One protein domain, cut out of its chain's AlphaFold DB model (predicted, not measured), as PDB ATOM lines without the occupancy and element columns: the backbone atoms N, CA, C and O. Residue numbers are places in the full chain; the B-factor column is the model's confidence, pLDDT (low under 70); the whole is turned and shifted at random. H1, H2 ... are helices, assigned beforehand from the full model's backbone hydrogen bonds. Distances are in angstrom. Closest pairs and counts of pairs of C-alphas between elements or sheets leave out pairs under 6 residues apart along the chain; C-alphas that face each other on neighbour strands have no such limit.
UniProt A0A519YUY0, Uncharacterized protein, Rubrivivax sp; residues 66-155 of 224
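This is residues 66 to 155 of the 224 residues of an uncharacterized protein of Rubrivivax sp (UniProt A0A519YUY0). H3 is the core of this small domain: H4 folds back beside it as a narrow helical hairpin, H1 begins at H3 on the side away from H4 and runs away from it, about perpendicular, and H2 lies over the H3 and H4 pair, packing on H3 and coming near H4. Between H1 and H2 runs a long stretch with no named element, residues 79 to 101, with a small antiparallel pairing of residues 92 to 93 with 96 to 97. The printed part has 90 residues with four named helices, H1, H2, H3 and H4 in chain order, and no named strand; its class is all helix. It is compact, with a radius of gyration of the C-alphas of 12.6 A and a rounded outline of 35 by 30 by 21 A.

Start with H1, residues 68 to 78, which touches H3, residues 119 to 134; their closest C-alphas, of Pro 68 and Leu 125, are 4.6 A apart. Their lines are about perpendicular, at 78 degrees, and H3 touches H1 with residues 121 to 128 alone. Go on to H2, residues 102 to 111, which is apart from H1. H2 and H3 form a helical hairpin, running opposite ways at a steep tilt of 39 degrees; they touch, with the closest C-alphas, of Tyr 110 and Ile 122, 6.5 A apart. At H3 you have reached the hub, which touches the three other helices. H4, residues 136 to 153, forms a second helical hairpin with H3, opposite ways at a shallow tilt of 34 degrees, only just short of steep. Their closest C-alphas, of Ala 130 and Ala 139, are 4.9 A apart, and H4 touches H3 with residues 138 to 146 alone. H2 and H4 are close but not clearly touching, with the C-alphas of Phe 107 and Trp 146 at 7.2 A, while H1 and H4 are apart. The helix packing is mostly crossed, only just: of 3 touching pairs, 1 is at a shallow tilt. In H1, H2, H3 and H4 every O i to N i+4 pair is within hydrogen-bond range.

Find C-alpha 68 at (2.592, -49.376, -46.147), where H1 begins; it runs 14.5 A to C-alpha 78. H2 covers 14.2 A from C-alpha 102 to C-alpha 111. H3 begins at C-alpha 119, at (-1.189, -42.822, -36.842), and runs 21.9 A to C-alpha 134. H4, the longest, runs 25.3 A from C-alpha 136 to C-alpha 153 at (-10.005, -34.756, -34.763).

The two C-alphas farthest apart, of Asp 94 and Gly 115, are 36.1 A apart. The printed part has no cut; the link from H1 to H2 is long, with 23 residues, that from H2 to H3 is short, with 7, and that from H3 to H4 is tight, with 1. The mean pLDDT of the printed part is 97.5, and no printed residue is under 70.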
ATOM      1  N   ARG A  66       6.556 -49.857 -39.832       95.25
ATOM      2  CA  ARG A  66       6.251 -50.803 -40.908       95.25
ATOM      3  C   ARG A  66       6.081 -50.063 -42.232       95.25
ATOM      4  O   ARG A  66       5.655 -48.910 -42.272       95.25
ATOM      5  N   THR A  67       6.383 -50.741 -43.335       97.38
ATOM      6  CA  THR A  67       6.074 -50.215 -44.672       97.38
ATOM      7  C   THR A  67       4.558 -50.207 -44.911       97.38
ATOM      8  O   THR A  67       3.854 -51.015 -44.300       97.38
ATOM      9  N   PRO A  68       4.023 -49.377 -45.828       97.81
ATOM     10  CA  PRO A  68       2.592 -49.376 -46.147       97.81
ATOM     11  C   PRO A  68       2.024 -50.767 -46.466       97.81
ATOM     12  O   PRO A  68       0.974 -51.134 -45.952       97.81
ATOM     13  N   ASP A  69       2.752 -51.600 -47.216       97.81
ATOM     14  CA  ASP A  69       2.305 -52.966 -47.518       97.81
ATOM     15  C   ASP A  69       2.263 -53.866 -46.270       97.81
ATOM     16  O   ASP A  69       1.348 -54.676 -46.122       97.81
ATOM     17  N   GLN A  70       3.215 -53.719 -45.343       97.88
ATOM     18  CA  GLN A  70       3.195 -54.439 -44.065       97.88
ATOM     19  C   GLN A  70       2.033 -53.978 -43.178       97.88
ATOM     20  O   GLN A  70       1.382 -54.806 -42.544       97.88
ATOM     21  N   VAL A  71       1.740 -52.675 -43.162       97.88
ATOM     22  CA  VAL A  71       0.572 -52.104 -42.469       97.88
ATOM     23  C   VAL A  71      -0.718 -52.650 -43.086       97.88
ATOM     24  O   VAL A  71      -1.606 -53.094 -42.361       97.88
ATOM     25  N   ARG A  72      -0.803 -52.715 -44.422       97.25
ATOM     26  CA  ARG A  72      -1.951 -53.290 -45.134       97.25
ATOM     27  C   ARG A  72      -2.149 -54.765 -44.791       97.25
ATOM     28  O   ARG A  72      -3.268 -55.172 -44.499       97.25
ATOM     29  N   VAL A  73      -1.086 -55.570 -44.797       97.69
ATOM     30  CA  VAL A  73      -1.160 -56.983 -44.385       97.69
ATOM     31  C   VAL A  73      -1.627 -57.096 -42.939       97.69
ATOM     32  O   VAL A  73      -2.564 -57.848 -42.670       97.69
ATOM     33  N   ARG A  74      -1.034 -56.308 -42.034       97.38
ATOM     34  CA  ARG A  74      -1.426 -56.304 -40.627       97.38
ATOM     35  C   ARG A  74      -2.921 -56.060 -40.475       97.38
ATOM     36  O   ARG A  74      -3.575 -56.832 -39.796       97.38
ATOM     37  N   LEU A  75      -3.448 -55.003 -41.089       97.75
ATOM     38  CA  LEU A  75      -4.840 -54.607 -40.897       97.75
ATOM     39  C   LEU A  75      -5.813 -55.553 -41.609       97.75
ATOM     40  O   LEU A  75      -6.748 -56.048 -40.990       97.75
ATOM     41  N   PHE A  76      -5.590 -55.836 -42.896       97.75
ATOM     42  CA  PHE A  76      -6.579 -56.500 -43.758       97.75
ATOM     43  C   PHE A  76      -6.453 -58.022 -43.832       97.75
ATOM     44  O   PHE A  76      -7.344 -58.678 -44.370       97.75
ATOM     45  N   LYS A  77      -5.351 -58.609 -43.352       96.81
ATOM     46  CA  LYS A  77      -5.189 -60.074 -43.313       96.81
ATOM     47  C   LYS A  77      -5.156 -60.624 -41.897       96.81
ATOM     48  O   LYS A  77      -5.677 -61.708 -41.667       96.81
ATOM     49  N   GLU A  78      -4.532 -59.902 -40.974       96.69
ATOM     50  CA  GLU A  78      -4.276 -60.385 -39.611       96.69
ATOM     51  C   GLU A  78      -5.099 -59.658 -38.540       96.69
ATOM     52  O   GLU A  78      -5.165 -60.128 -37.405       96.69
ATOM     53  N   GLY A  79      -5.663 -58.500 -38.886       95.31
ATOM     54  CA  GLY A  79      -6.191 -57.520 -37.945       95.31
ATOM     55  C   GLY A  79      -7.684 -57.276 -38.092       95.31
ATOM     56  O   GLY A  79      -8.411 -58.058 -38.713       95.31
ATOM     57  N   SER A  80      -8.149 -56.170 -37.512       95.81
ATOM     58  CA  SER A  80      -9.579 -55.834 -37.457       95.81
ATOM     59  C   SER A  80     -10.248 -55.621 -38.814       95.81
ATOM     60  O   SER A  80     -11.473 -55.699 -38.889       95.81
ATOM     61  N   PHE A  81      -9.490 -55.385 -39.889       97.81
ATOM     62  CA  PHE A  81     -10.051 -55.176 -41.229       97.81
ATOM     63  C   PHE A  81     -10.163 -56.474 -42.038       97.81
ATOM     64  O   PHE A  81     -10.533 -56.438 -43.215       97.81
ATOM     65  N   ALA A  82      -9.848 -57.633 -41.454       97.56
ATOM     66  CA  ALA A  82      -9.937 -58.910 -42.150       97.56
ATOM     67  C   ALA A  82     -11.350 -59.168 -42.708       97.56
ATOM     68  O   ALA A  82     -12.338 -59.190 -41.976       97.56
ATOM     69  N   GLY A  83     -11.437 -59.380 -44.026       96.19
ATOM     70  CA  GLY A  83     -12.704 -59.622 -44.727       96.19
ATOM     71  C   GLY A  83     -13.550 -58.369 -44.982       96.19
ATOM     72  O   GLY A  83     -14.718 -58.497 -45.346       96.19
ATOM     73  N   THR A  84     -12.980 -57.177 -44.802       96.88
ATOM     74  CA  THR A  84     -13.646 -55.896 -45.070       96.88
ATOM     75  C   THR A  84     -12.933 -55.121 -46.176       96.88
ATOM     76  O   THR A  84     -11.768 -55.374 -46.481       96.88
ATOM     77  N   GLU A  85     -13.649 -54.177 -46.781       94.19
ATOM     78  CA  GLU A  85     -13.119 -53.265 -47.795       94.19
ATOM     79  C   GLU A  85     -13.138 -51.829 -47.260       94.19
ATOM     80  O   GLU A  85     -14.046 -51.489 -46.490       94.19
ATOM     81  N   PRO A  86     -12.194 -50.961 -47.678       95.25
ATOM     82  CA  PRO A  86     -12.200 -49.559 -47.281       95.25
ATOM     83  C   PRO A  86     -13.530 -48.880 -47.610       95.25
ATOM     84  O   PRO A  86     -13.935 -48.805 -48.774       95.25
ATOM     85  N   ALA A  87     -14.198 -48.349 -46.586       94.56
ATOM     86  CA  ALA A  87     -15.432 -47.596 -46.770       94.56
ATOM     87  C   ALA A  87     -15.173 -46.278 -47.523       94.56
ATOM     88  O   ALA A  87     -14.093 -45.697 -47.444       94.56
ATOM     89  N   GLY A  88     -16.179 -45.778 -48.241       96.12
ATOM     90  CA  GLY A  88     -16.092 -44.497 -48.945       96.12
ATOM     91  C   GLY A  88     -15.174 -44.497 -50.175       96.12
ATOM     92  O   GLY A  88     -14.755 -45.540 -50.682       96.12
ATOM     93  N   SER A  89     -14.855 -43.306 -50.683       96.88
ATOM     94  CA  SER A  89     -14.124 -43.106 -51.940       96.88
ATOM     95  C   SER A  89     -13.117 -41.961 -51.825       96.88
ATOM     96  O   SER A  89     -13.210 -41.134 -50.925       96.88
ATOM     97  N   TRP A  90     -12.165 -41.880 -52.759       98.00
ATOM     98  CA  TRP A  90     -11.223 -40.756 -52.835       98.00
ATOM     99  C   TRP A  90     -11.847 -39.456 -53.353       98.00
ATOM    100  O   TRP A  90     -11.194 -38.418 -53.323       98.00
ATOM    101  N   CYS A  91     -13.084 -39.513 -53.860       97.62
ATOM    102  CA  CYS A  91     -13.815 -38.372 -54.417       97.62
ATOM    103  C   CYS A  91     -13.076 -37.617 -55.515       97.62
ATOM    104  O   CYS A  91     -13.167 -36.396 -55.668       97.62
ATOM    105  N   VAL A  92     -12.351 -38.392 -56.313       97.81
ATOM    106  CA  VAL A  92     -11.756 -37.938 -57.554       97.81
ATOM    107  C   VAL A  92     -12.753 -38.198 -58.677       97.81
ATOM    108  O   VAL A  92     -13.180 -39.326 -58.913       97.81
ATOM    109  N   THR A  93     -13.125 -37.147 -59.396       95.69
ATOM    110  CA  THR A  93     -13.961 -37.229 -60.601       95.69
ATOM    111  C   THR A  93     -13.386 -36.285 -61.644       95.69
ATOM    112  O   THR A  93     -13.004 -35.162 -61.318       95.69
ATOM    113  N   ASP A  94     -13.284 -36.734 -62.895       94.94
ATOM    114  CA  ASP A  94     -12.664 -35.965 -63.986       94.94
ATOM    115  C   ASP A  94     -11.223 -35.520 -63.663       94.94
ATOM    116  O   ASP A  94     -10.819 -34.400 -63.977       94.94
ATOM    117  N   LYS A  95     -10.455 -36.393 -62.990       94.56
ATOM    118  CA  LYS A  95      -9.087 -36.123 -62.498       94.56
ATOM    119  C   LYS A  95      -8.990 -34.923 -61.547       94.56
ATOM    120  O   LYS A  95      -7.941 -34.294 -61.445       94.56
ATOM    121  N   LYS A  96     -10.078 -34.592 -60.852       97.12
ATOM    122  CA  LYS A  96     -10.120 -33.521 -59.856       97.12
ATOM    123  C   LYS A  96     -10.703 -34.039 -58.556       97.12
ATOM    124  O   LYS A  96     -11.715 -34.737 -58.569       97.12
ATOM    125  N   LEU A  97     -10.080 -33.655 -57.451       97.94
ATOM    126  CA  LEU A  97     -10.605 -33.885 -56.115       97.94
ATOM    127  C   LEU A  97     -11.774 -32.922 -55.863       97.94
ATOM    128  O   LEU A  97     -11.617 -31.711 -56.029       97.94
ATOM    129  N   LYS A  98     -12.948 -33.449 -55.502       98.19
ATOM    130  CA  LYS A  98     -14.164 -32.656 -55.255       98.19
ATOM    131  C   LYS A  98     -14.699 -32.904 -53.836       98.19
ATOM    132  O   LYS A  98     -14.626 -34.043 -53.376       98.19
ATOM    133  N   PRO A  99     -15.261 -31.881 -53.160       98.25
ATOM    134  CA  PRO A  99     -15.897 -32.042 -51.855       98.25
ATOM    135  C   PRO A  99     -16.979 -33.124 -51.860       98.25
ATOM    136  O   PRO A  99     -17.896 -33.086 -52.679       98.25
ATOM    137  N   CYS A 100     -16.870 -34.074 -50.935       97.56
ATOM    138  CA  CYS A 100     -17.792 -35.197 -50.786       97.56
ATOM    139  C   CYS A 100     -17.782 -35.728 -49.329       97.56
ATOM    140  O   CYS A 100     -16.779 -35.540 -48.625       97.56
ATOM    141  N   PRO A 101     -18.839 -36.414 -48.869       97.31
ATOM    142  CA  PRO A 101     -18.831 -37.097 -47.573       97.31
ATOM    143  C   PRO A 101     -17.965 -38.367 -47.555       97.31
ATOM    144  O   PRO A 101     -17.362 -38.696 -46.533       97.31
ATOM    145  N   GLU A 102     -17.844 -39.073 -48.679       98.25
ATOM    146  CA  GLU A 102     -17.232 -40.404 -48.744       98.25
ATOM    147  C   GLU A 102     -15.727 -40.387 -48.455       98.25
ATOM    148  O   GLU A 102     -15.184 -41.394 -47.997       98.25
ATOM    149  N   LEU A 103     -15.052 -39.255 -48.676       98.62
ATOM    150  CA  LEU A 103     -13.640 -39.104 -48.334       98.62
ATOM    151  C   LEU A 103     -13.435 -39.119 -46.817       98.62
ATOM    152  O   LEU A 103     -12.498 -39.756 -46.337       98.62
ATOM    153  N   ARG A 104     -14.339 -38.494 -46.046       98.38
ATOM    154  CA  ARG A 104     -14.314 -38.613 -44.583       98.38
ATOM    155  C   ARG A 104     -14.554 -40.056 -44.172       98.38
ATOM    156  O   ARG A 104     -13.786 -40.564 -43.370       98.38
ATOM    157  N   SER A 105     -15.563 -40.730 -44.726       98.38
ATOM    158  CA  SER A 105     -15.830 -42.140 -44.398       98.38
ATOM    159  C   SER A 105     -14.609 -43.028 -44.638       98.38
ATOM    160  O   SER A 105     -14.319 -43.906 -43.829       98.38
ATOM    161  N   ARG A 106     -13.856 -42.759 -45.710       98.50
ATOM    162  CA  ARG A 106     -12.604 -43.455 -46.005       98.50
ATOM    163  C   ARG A 106     -11.514 -43.163 -44.979       98.50
ATOM    164  O   ARG A 106     -10.859 -44.090 -44.514       98.50
ATOM    165  N   PHE A 107     -11.337 -41.907 -44.580       98.62
ATOM    166  CA  PHE A 107     -10.413 -41.552 -43.500       98.62
ATOM    167  C   PHE A 107     -10.793 -42.209 -42.170       98.62
ATOM    168  O   PHE A 107      -9.944 -42.844 -41.548       98.62
ATOM    169  N   GLU A 108     -12.061 -42.117 -41.764       98.00
ATOM    170  CA  GLU A 108     -12.580 -42.740 -40.538       98.00
ATOM    171  C   GLU A 108     -12.340 -44.248 -40.538       98.00
ATOM    172  O   GLU A 108     -11.909 -44.790 -39.525       98.00
ATOM    173  N   TYR A 109     -12.543 -44.912 -41.681       98.38
ATOM    174  CA  TYR A 109     -12.286 -46.339 -41.823       98.38
ATOM    175  C   TYR A 109     -10.849 -46.698 -41.428       98.38
ATOM    176  O   TYR A 109     -10.665 -47.543 -40.560       98.38
ATOM    177  N   TYR A 110      -9.827 -46.034 -41.979       98.19
ATOM    178  CA  TYR A 110      -8.442 -46.352 -41.604       98.19
ATOM    179  C   TYR A 110      -8.121 -45.979 -40.155       98.19
ATOM    180  O   TYR A 110      -7.324 -46.661 -39.512       98.19
ATOM    181  N   VAL A 111      -8.757 -44.934 -39.617       97.75
ATOM    182  CA  VAL A 111      -8.601 -44.536 -38.211       97.75
ATOM    183  C   VAL A 111      -9.090 -45.623 -37.246       97.75
ATOM    184  O   VAL A 111      -8.555 -45.719 -36.143       97.75
ATOM    185  N   LEU A 112     -10.020 -46.496 -37.651       97.25
ATOM    186  CA  LEU A 112     -10.432 -47.652 -36.839       97.25
ATOM    187  C   LEU A 112      -9.275 -48.620 -36.538       97.25
ATOM    188  O   LEU A 112      -9.341 -49.340 -35.548       97.25
ATOM    189  N   GLY A 113      -8.209 -48.613 -37.346       96.69
ATOM    190  CA  GLY A 113      -7.011 -49.426 -37.122       96.69
ATOM    191  C   GLY A 113      -6.078 -48.882 -36.033       96.69
ATOM    192  O   GLY A 113      -5.070 -49.520 -35.707       96.69
ATOM    193  N   LEU A 114      -6.367 -47.704 -35.463       95.56
ATOM    194  CA  LEU A 114      -5.585 -47.158 -34.355       95.56
ATOM    195  C   LEU A 114      -5.586 -48.114 -33.160       95.56
ATOM    196  O   LEU A 114      -6.626 -48.583 -32.708       95.56
ATOM    197  N   GLY A 115      -4.393 -48.365 -32.623       94.50
ATOM    198  CA  GLY A 115      -4.164 -49.347 -31.561       94.50
ATOM    199  C   GLY A 115      -3.567 -50.659 -32.076       94.50
ATOM    200  O   GLY A 115      -2.833 -51.313 -31.340       94.50
ATOM    201  N   GLU A 116      -3.779 -51.002 -33.350       96.31
ATOM    202  CA  GLU A 116      -3.047 -52.080 -34.041       96.31
ATOM    203  C   GLU A 116      -1.842 -51.553 -34.833       96.31
ATOM    204  O   GLU A 116      -0.831 -52.246 -35.030       96.31
ATOM    205  N   VAL A 117      -1.969 -50.318 -35.308       96.94
ATOM    206  CA  VAL A 117      -0.954 -49.557 -36.035       96.94
ATOM    207  C   VAL A 117      -0.904 -48.128 -35.494       96.94
ATOM    208  O   VAL A 117      -1.830 -47.676 -34.809       96.94
ATOM    209  N   THR A 118       0.191 -47.418 -35.762       96.69
ATOM    210  CA  THR A 118       0.322 -46.011 -35.362       96.69
ATOM    211  C   THR A 118      -0.380 -45.078 -36.348       96.69
ATOM    212  O   THR A 118      -0.708 -45.458 -37.474       96.69
ATOM    213  N   ILE A 119      -0.599 -43.823 -35.947       96.38
ATOM    214  CA  ILE A 119      -1.189 -42.822 -36.842       96.38
ATOM    215  C   ILE A 119      -0.271 -42.500 -38.030       96.38
ATOM    216  O   ILE A 119      -0.751 -42.260 -39.135       96.38
ATOM    217  N   GLU A 120       1.046 -42.544 -37.835       96.69
ATOM    218  CA  GLU A 120       2.039 -42.354 -38.894       96.69
ATOM    219  C   GLU A 120       1.985 -43.497 -39.911       96.69
ATOM    220  O   GLU A 120       2.056 -43.253 -41.117       96.69
ATOM    221  N   GLU A 121       1.798 -44.734 -39.441       97.69
ATOM    222  CA  GLU A 121       1.602 -45.912 -40.290       97.69
ATOM    223  C   GLU A 121       0.294 -45.814 -41.092       97.69
ATOM    224  O   GLU A 121       0.296 -46.068 -42.297       97.69
ATOM    225  N   ILE A 122      -0.801 -45.360 -40.466       98.00
ATOM    226  CA  ILE A 122      -2.075 -45.088 -41.157       98.00
ATOM    227  C   ILE A 122      -1.893 -44.007 -42.221       98.00
ATOM    228  O   ILE A 122      -2.311 -44.182 -43.364       98.00
ATOM    229  N   ARG A 123      -1.236 -42.897 -41.871       98.12
ATOM    230  CA  ARG A 123      -0.959 -41.803 -42.805       98.12
ATOM    231  C   ARG A 123      -0.155 -42.300 -44.012       98.12
ATOM    232  O   ARG A 123      -0.463 -41.925 -45.142       98.12
ATOM    233  N   GLY A 124       0.857 -43.137 -43.777       98.12
ATOM    234  CA  GLY A 124       1.666 -43.756 -44.827       98.12
ATOM    235  C   GLY A 124       0.860 -44.694 -45.727       98.12
ATOM    236  O   GLY A 124       1.011 -44.640 -46.947       98.12
ATOM    237  N   LEU A 125      -0.034 -45.500 -45.144       98.31
ATOM    238  CA  LEU A 125      -0.941 -46.375 -45.888       98.31
ATOM    239  C   LEU A 125      -1.902 -45.580 -46.782       98.31
ATOM    240  O   LEU A 125      -1.998 -45.863 -47.972       98.31
ATOM    241  N   ILE A 126      -2.562 -44.552 -46.241       98.50
ATOM    242  CA  ILE A 126      -3.479 -43.692 -47.010       98.50
ATOM    243  C   ILE A 126      -2.744 -43.037 -48.179       98.50
ATOM    244  O   ILE A 126      -3.268 -43.004 -49.291       98.50
ATOM    245  N   GLN A 127      -1.527 -42.536 -47.949       98.69
ATOM    246  CA  GLN A 127      -0.729 -41.912 -48.998       98.69
ATOM    247  C   GLN A 127      -0.394 -42.898 -50.121       98.69
ATOM    248  O   GLN A 127      -0.528 -42.549 -51.292       98.69
ATOM    249  N   ASP A 128       0.058 -44.105 -49.781       98.62
ATOM    250  CA  ASP A 128       0.389 -45.142 -50.760       98.62
ATOM    251  C   ASP A 128      -0.846 -45.572 -51.571       98.62
ATOM    252  O   ASP A 128      -0.793 -45.590 -52.802       98.62
ATOM    253  N   GLU A 129      -1.987 -45.804 -50.920       98.19
ATOM    254  CA  GLU A 129      -3.223 -46.180 -51.614       98.19
ATOM    255  C   GLU A 129      -3.760 -45.046 -52.500       98.19
ATOM    256  O   GLU A 129      -4.082 -45.267 -53.668       98.19
ATOM    257  N   ALA A 130      -3.770 -43.806 -52.005       98.44
ATOM    258  CA  ALA A 130      -4.186 -42.654 -52.799       98.44
ATOM    259  C   ALA A 130      -3.293 -42.457 -54.038       98.44
ATOM    260  O   ALA A 130      -3.807 -42.104 -55.104       98.44
ATOM    261  N   LYS A 131      -1.978 -42.710 -53.921       98.50
ATOM    262  CA  LYS A 131      -1.024 -42.662 -55.043       98.50
ATOM    263  C   LYS A 131      -1.288 -43.752 -56.069       98.50
ATOM    264  O   LYS A 131      -1.282 -43.450 -57.262       98.50
ATOM    265  N   ARG A 132      -1.513 -44.992 -55.624       98.06
ATOM    266  CA  ARG A 132      -1.819 -46.129 -56.507       98.06
ATOM    267  C   ARG A 132      -3.086 -45.874 -57.320       98.06
ATOM    268  O   ARG A 132      -3.094 -46.140 -58.519       98.06
ATOM    269  N   ASP A 133      -4.102 -45.289 -56.692       97.69
ATOM    270  CA  ASP A 133      -5.414 -45.115 -57.313       97.69
ATOM    271  C   ASP A 133      -5.522 -43.844 -58.173       97.69
ATOM    272  O   ASP A 133      -6.233 -43.837 -59.177       97.69
ATOM    273  N   ASN A 134      -4.837 -42.756 -57.799       98.06
ATOM    274  CA  ASN A 134      -5.073 -41.428 -58.389       98.06
ATOM    275  C   ASN A 134      -3.808 -40.732 -58.919       98.06
ATOM    276  O   ASN A 134      -3.907 -39.675 -59.547       98.06
ATOM    277  N   GLY A 135      -2.624 -41.299 -58.688       98.00
ATOM    278  CA  GLY A 135      -1.341 -40.681 -59.020       98.00
ATOM    279  C   GLY A 135      -0.852 -39.663 -57.984       98.00
ATOM    280  O   GLY A 135      -1.558 -39.272 -57.055       98.00
ATOM    281  N   GLU A 136       0.399 -39.231 -58.155       98.06
ATOM    282  CA  GLU A 136       1.155 -38.441 -57.169       98.06
ATOM    283  C   GLU A 136       0.475 -37.108 -56.806       98.06
ATOM    284  O   GLU A 136       0.373 -36.761 -55.631       98.06
ATOM    285  N   GLU A 137      -0.019 -36.374 -57.808       98.12
ATOM    286  CA  GLU A 137      -0.594 -35.038 -57.615       98.12
ATOM    287  C   GLU A 137      -1.884 -35.080 -56.786       98.12
ATOM    288  O   GLU A 137      -2.026 -34.353 -55.802       98.12
ATOM    289  N   LEU A 138      -2.822 -35.951 -57.158       98.44
ATOM    290  CA  LEU A 138      -4.089 -36.082 -56.444       98.44
ATOM    291  C   LEU A 138      -3.885 -36.692 -55.059       98.44
ATOM    292  O   LEU A 138      -4.538 -36.262 -54.111       98.44
ATOM    293  N   ALA A 139      -2.938 -37.618 -54.909       98.62
ATOM    294  CA  ALA A 139      -2.573 -38.135 -53.598       98.62
ATOM    295  C   ALA A 139      -2.058 -37.030 -52.668       98.62
ATOM    296  O   ALA A 139      -2.457 -36.983 -51.509       98.62
ATOM    297  N   ALA A 140      -1.235 -36.099 -53.160       98.69
ATOM    298  CA  ALA A 140      -0.785 -34.963 -52.357       98.69
ATOM    299  C   ALA A 140      -1.958 -34.075 -51.893       98.69
ATOM    300  O   ALA A 140      -1.989 -33.652 -50.737       98.69
ATOM    301  N   GLN A 141      -2.952 -33.839 -52.758       98.56
ATOM    302  CA  GLN A 141      -4.163 -33.088 -52.398       98.56
ATOM    303  C   GLN A 141      -5.015 -33.828 -51.355       98.56
ATOM    304  O   GLN A 141      -5.464 -33.220 -50.382       98.56
ATOM    305  N   ILE A 142      -5.191 -35.143 -51.516       98.75
ATOM    306  CA  ILE A 142      -5.887 -36.005 -50.548       98.75
ATOM    307  C   ILE A 142      -5.169 -35.970 -49.195       98.75
ATOM    308  O   ILE A 142      -5.813 -35.784 -48.164       98.75
ATOM    309  N   MET A 143      -3.838 -36.073 -49.183       98.75
ATOM    310  CA  MET A 143      -3.058 -36.028 -47.944       98.75
ATOM    311  C   MET A 143      -3.124 -34.665 -47.249       98.75
ATOM    312  O   MET A 143      -3.176 -34.615 -46.023       98.75
ATOM    313  N   ALA A 144      -3.211 -33.564 -47.999       98.69
ATOM    314  CA  ALA A 144      -3.439 -32.247 -47.407       98.69
ATOM    315  C   ALA A 144      -4.805 -32.156 -46.696       98.69
ATOM    316  O   ALA A 144      -4.930 -31.474 -45.677       98.69
ATOM    317  N   LEU A 145      -5.834 -32.848 -47.203       98.75
ATOM    318  CA  LEU A 145      -7.124 -32.964 -46.516       98.75
ATOM    319  C   LEU A 145      -7.066 -33.908 -45.320       98.75
ATOM    320  O   LEU A 145      -7.674 -33.591 -44.303       98.75
ATOM    321  N   TRP A 146      -6.329 -35.017 -45.409       98.75
ATOM    322  CA  TRP A 146      -6.080 -35.890 -44.262       98.75
ATOM    323  C   TRP A 146      -5.446 -35.116 -43.104       98.75
ATOM    324  O   TRP A 146      -5.952 -35.177 -41.987       98.75
ATOM    325  N   ASP A 147      -4.397 -34.332 -43.370       98.69
ATOM    326  CA  ASP A 147      -3.691 -33.570 -42.335       98.69
ATOM    327  C   ASP A 147      -4.633 -32.543 -41.661       98.69
ATOM    328  O   ASP A 147      -4.675 -32.436 -40.432       98.69
ATOM    329  N   LYS A 148      -5.478 -31.850 -42.441       98.75
ATOM    330  CA  LYS A 148      -6.525 -30.952 -41.914       98.75
ATOM    331  C   LYS A 148      -7.601 -31.693 -41.121       98.75
ATOM    332  O   LYS A 148      -8.032 -31.230 -40.068       98.75
ATOM    333  N   TYR A 149      -8.066 -32.830 -41.625       98.56
ATOM    334  CA  TYR A 149      -9.063 -33.648 -40.945       98.56
ATOM    335  C   TYR A 149      -8.522 -34.171 -39.606       98.56
ATOM    336  O   TYR A 149      -9.195 -34.065 -38.580       98.56
ATOM    337  N   TRP A 150      -7.269 -34.629 -39.578       98.19
ATOM    338  CA  TRP A 150      -6.607 -35.057 -38.352       98.19
ATOM    339  C   TRP A 150      -6.447 -33.911 -37.347       98.19
ATOM    340  O   TRP A 150      -6.659 -34.101 -36.147       98.19
ATOM    341  N   GLN A 151      -6.167 -32.695 -37.826       98.50
ATOM    342  CA  GLN A 151      -6.156 -31.492 -36.993       98.50
ATOM    343  C   GLN A 151      -7.528 -31.216 -36.354       98.50
ATOM    344  O   GLN A 151      -7.579 -30.852 -35.181       98.50
ATOM    345  N   VAL A 152      -8.639 -31.410 -37.077       98.12
ATOM    346  CA  VAL A 152      -9.992 -31.306 -36.494       98.12
ATOM    347  C   VAL A 152     -10.188 -32.365 -35.407       98.12
ATOM    348  O   VAL A 152     -10.657 -32.044 -34.317       98.12
ATOM    349  N   ARG A 153      -9.806 -33.619 -35.678       96.00
ATOM    350  CA  ARG A 153     -10.005 -34.756 -34.763       96.00
ATOM    351  C   ARG A 153      -9.224 -34.622 -33.455       96.00
ATOM    352  O   ARG A 153      -9.681 -35.058 -32.404       96.00
ATOM    353  N   THR A 154      -8.049 -34.008 -33.526       96.88
ATOM    354  CA  THR A 154      -7.144 -33.797 -32.387       96.88
ATOM    355  C   THR A 154      -7.231 -32.382 -31.813       96.88
ATOM    356  O   THR A 154      -6.423 -31.999 -30.963       96.88
ATOM    357  N   TYR A 155      -8.218 -31.595 -32.253       98.00
ATOM    358  CA  TYR A 155      -8.389 -30.224 -31.800       98.00
ATOM    359  C   TYR A 155      -8.648 -30.158 -30.290       98.00
ATOM    360  O   TYR A 155      -9.425 -30.922 -29.716       98.00
TER     361      TYR A 155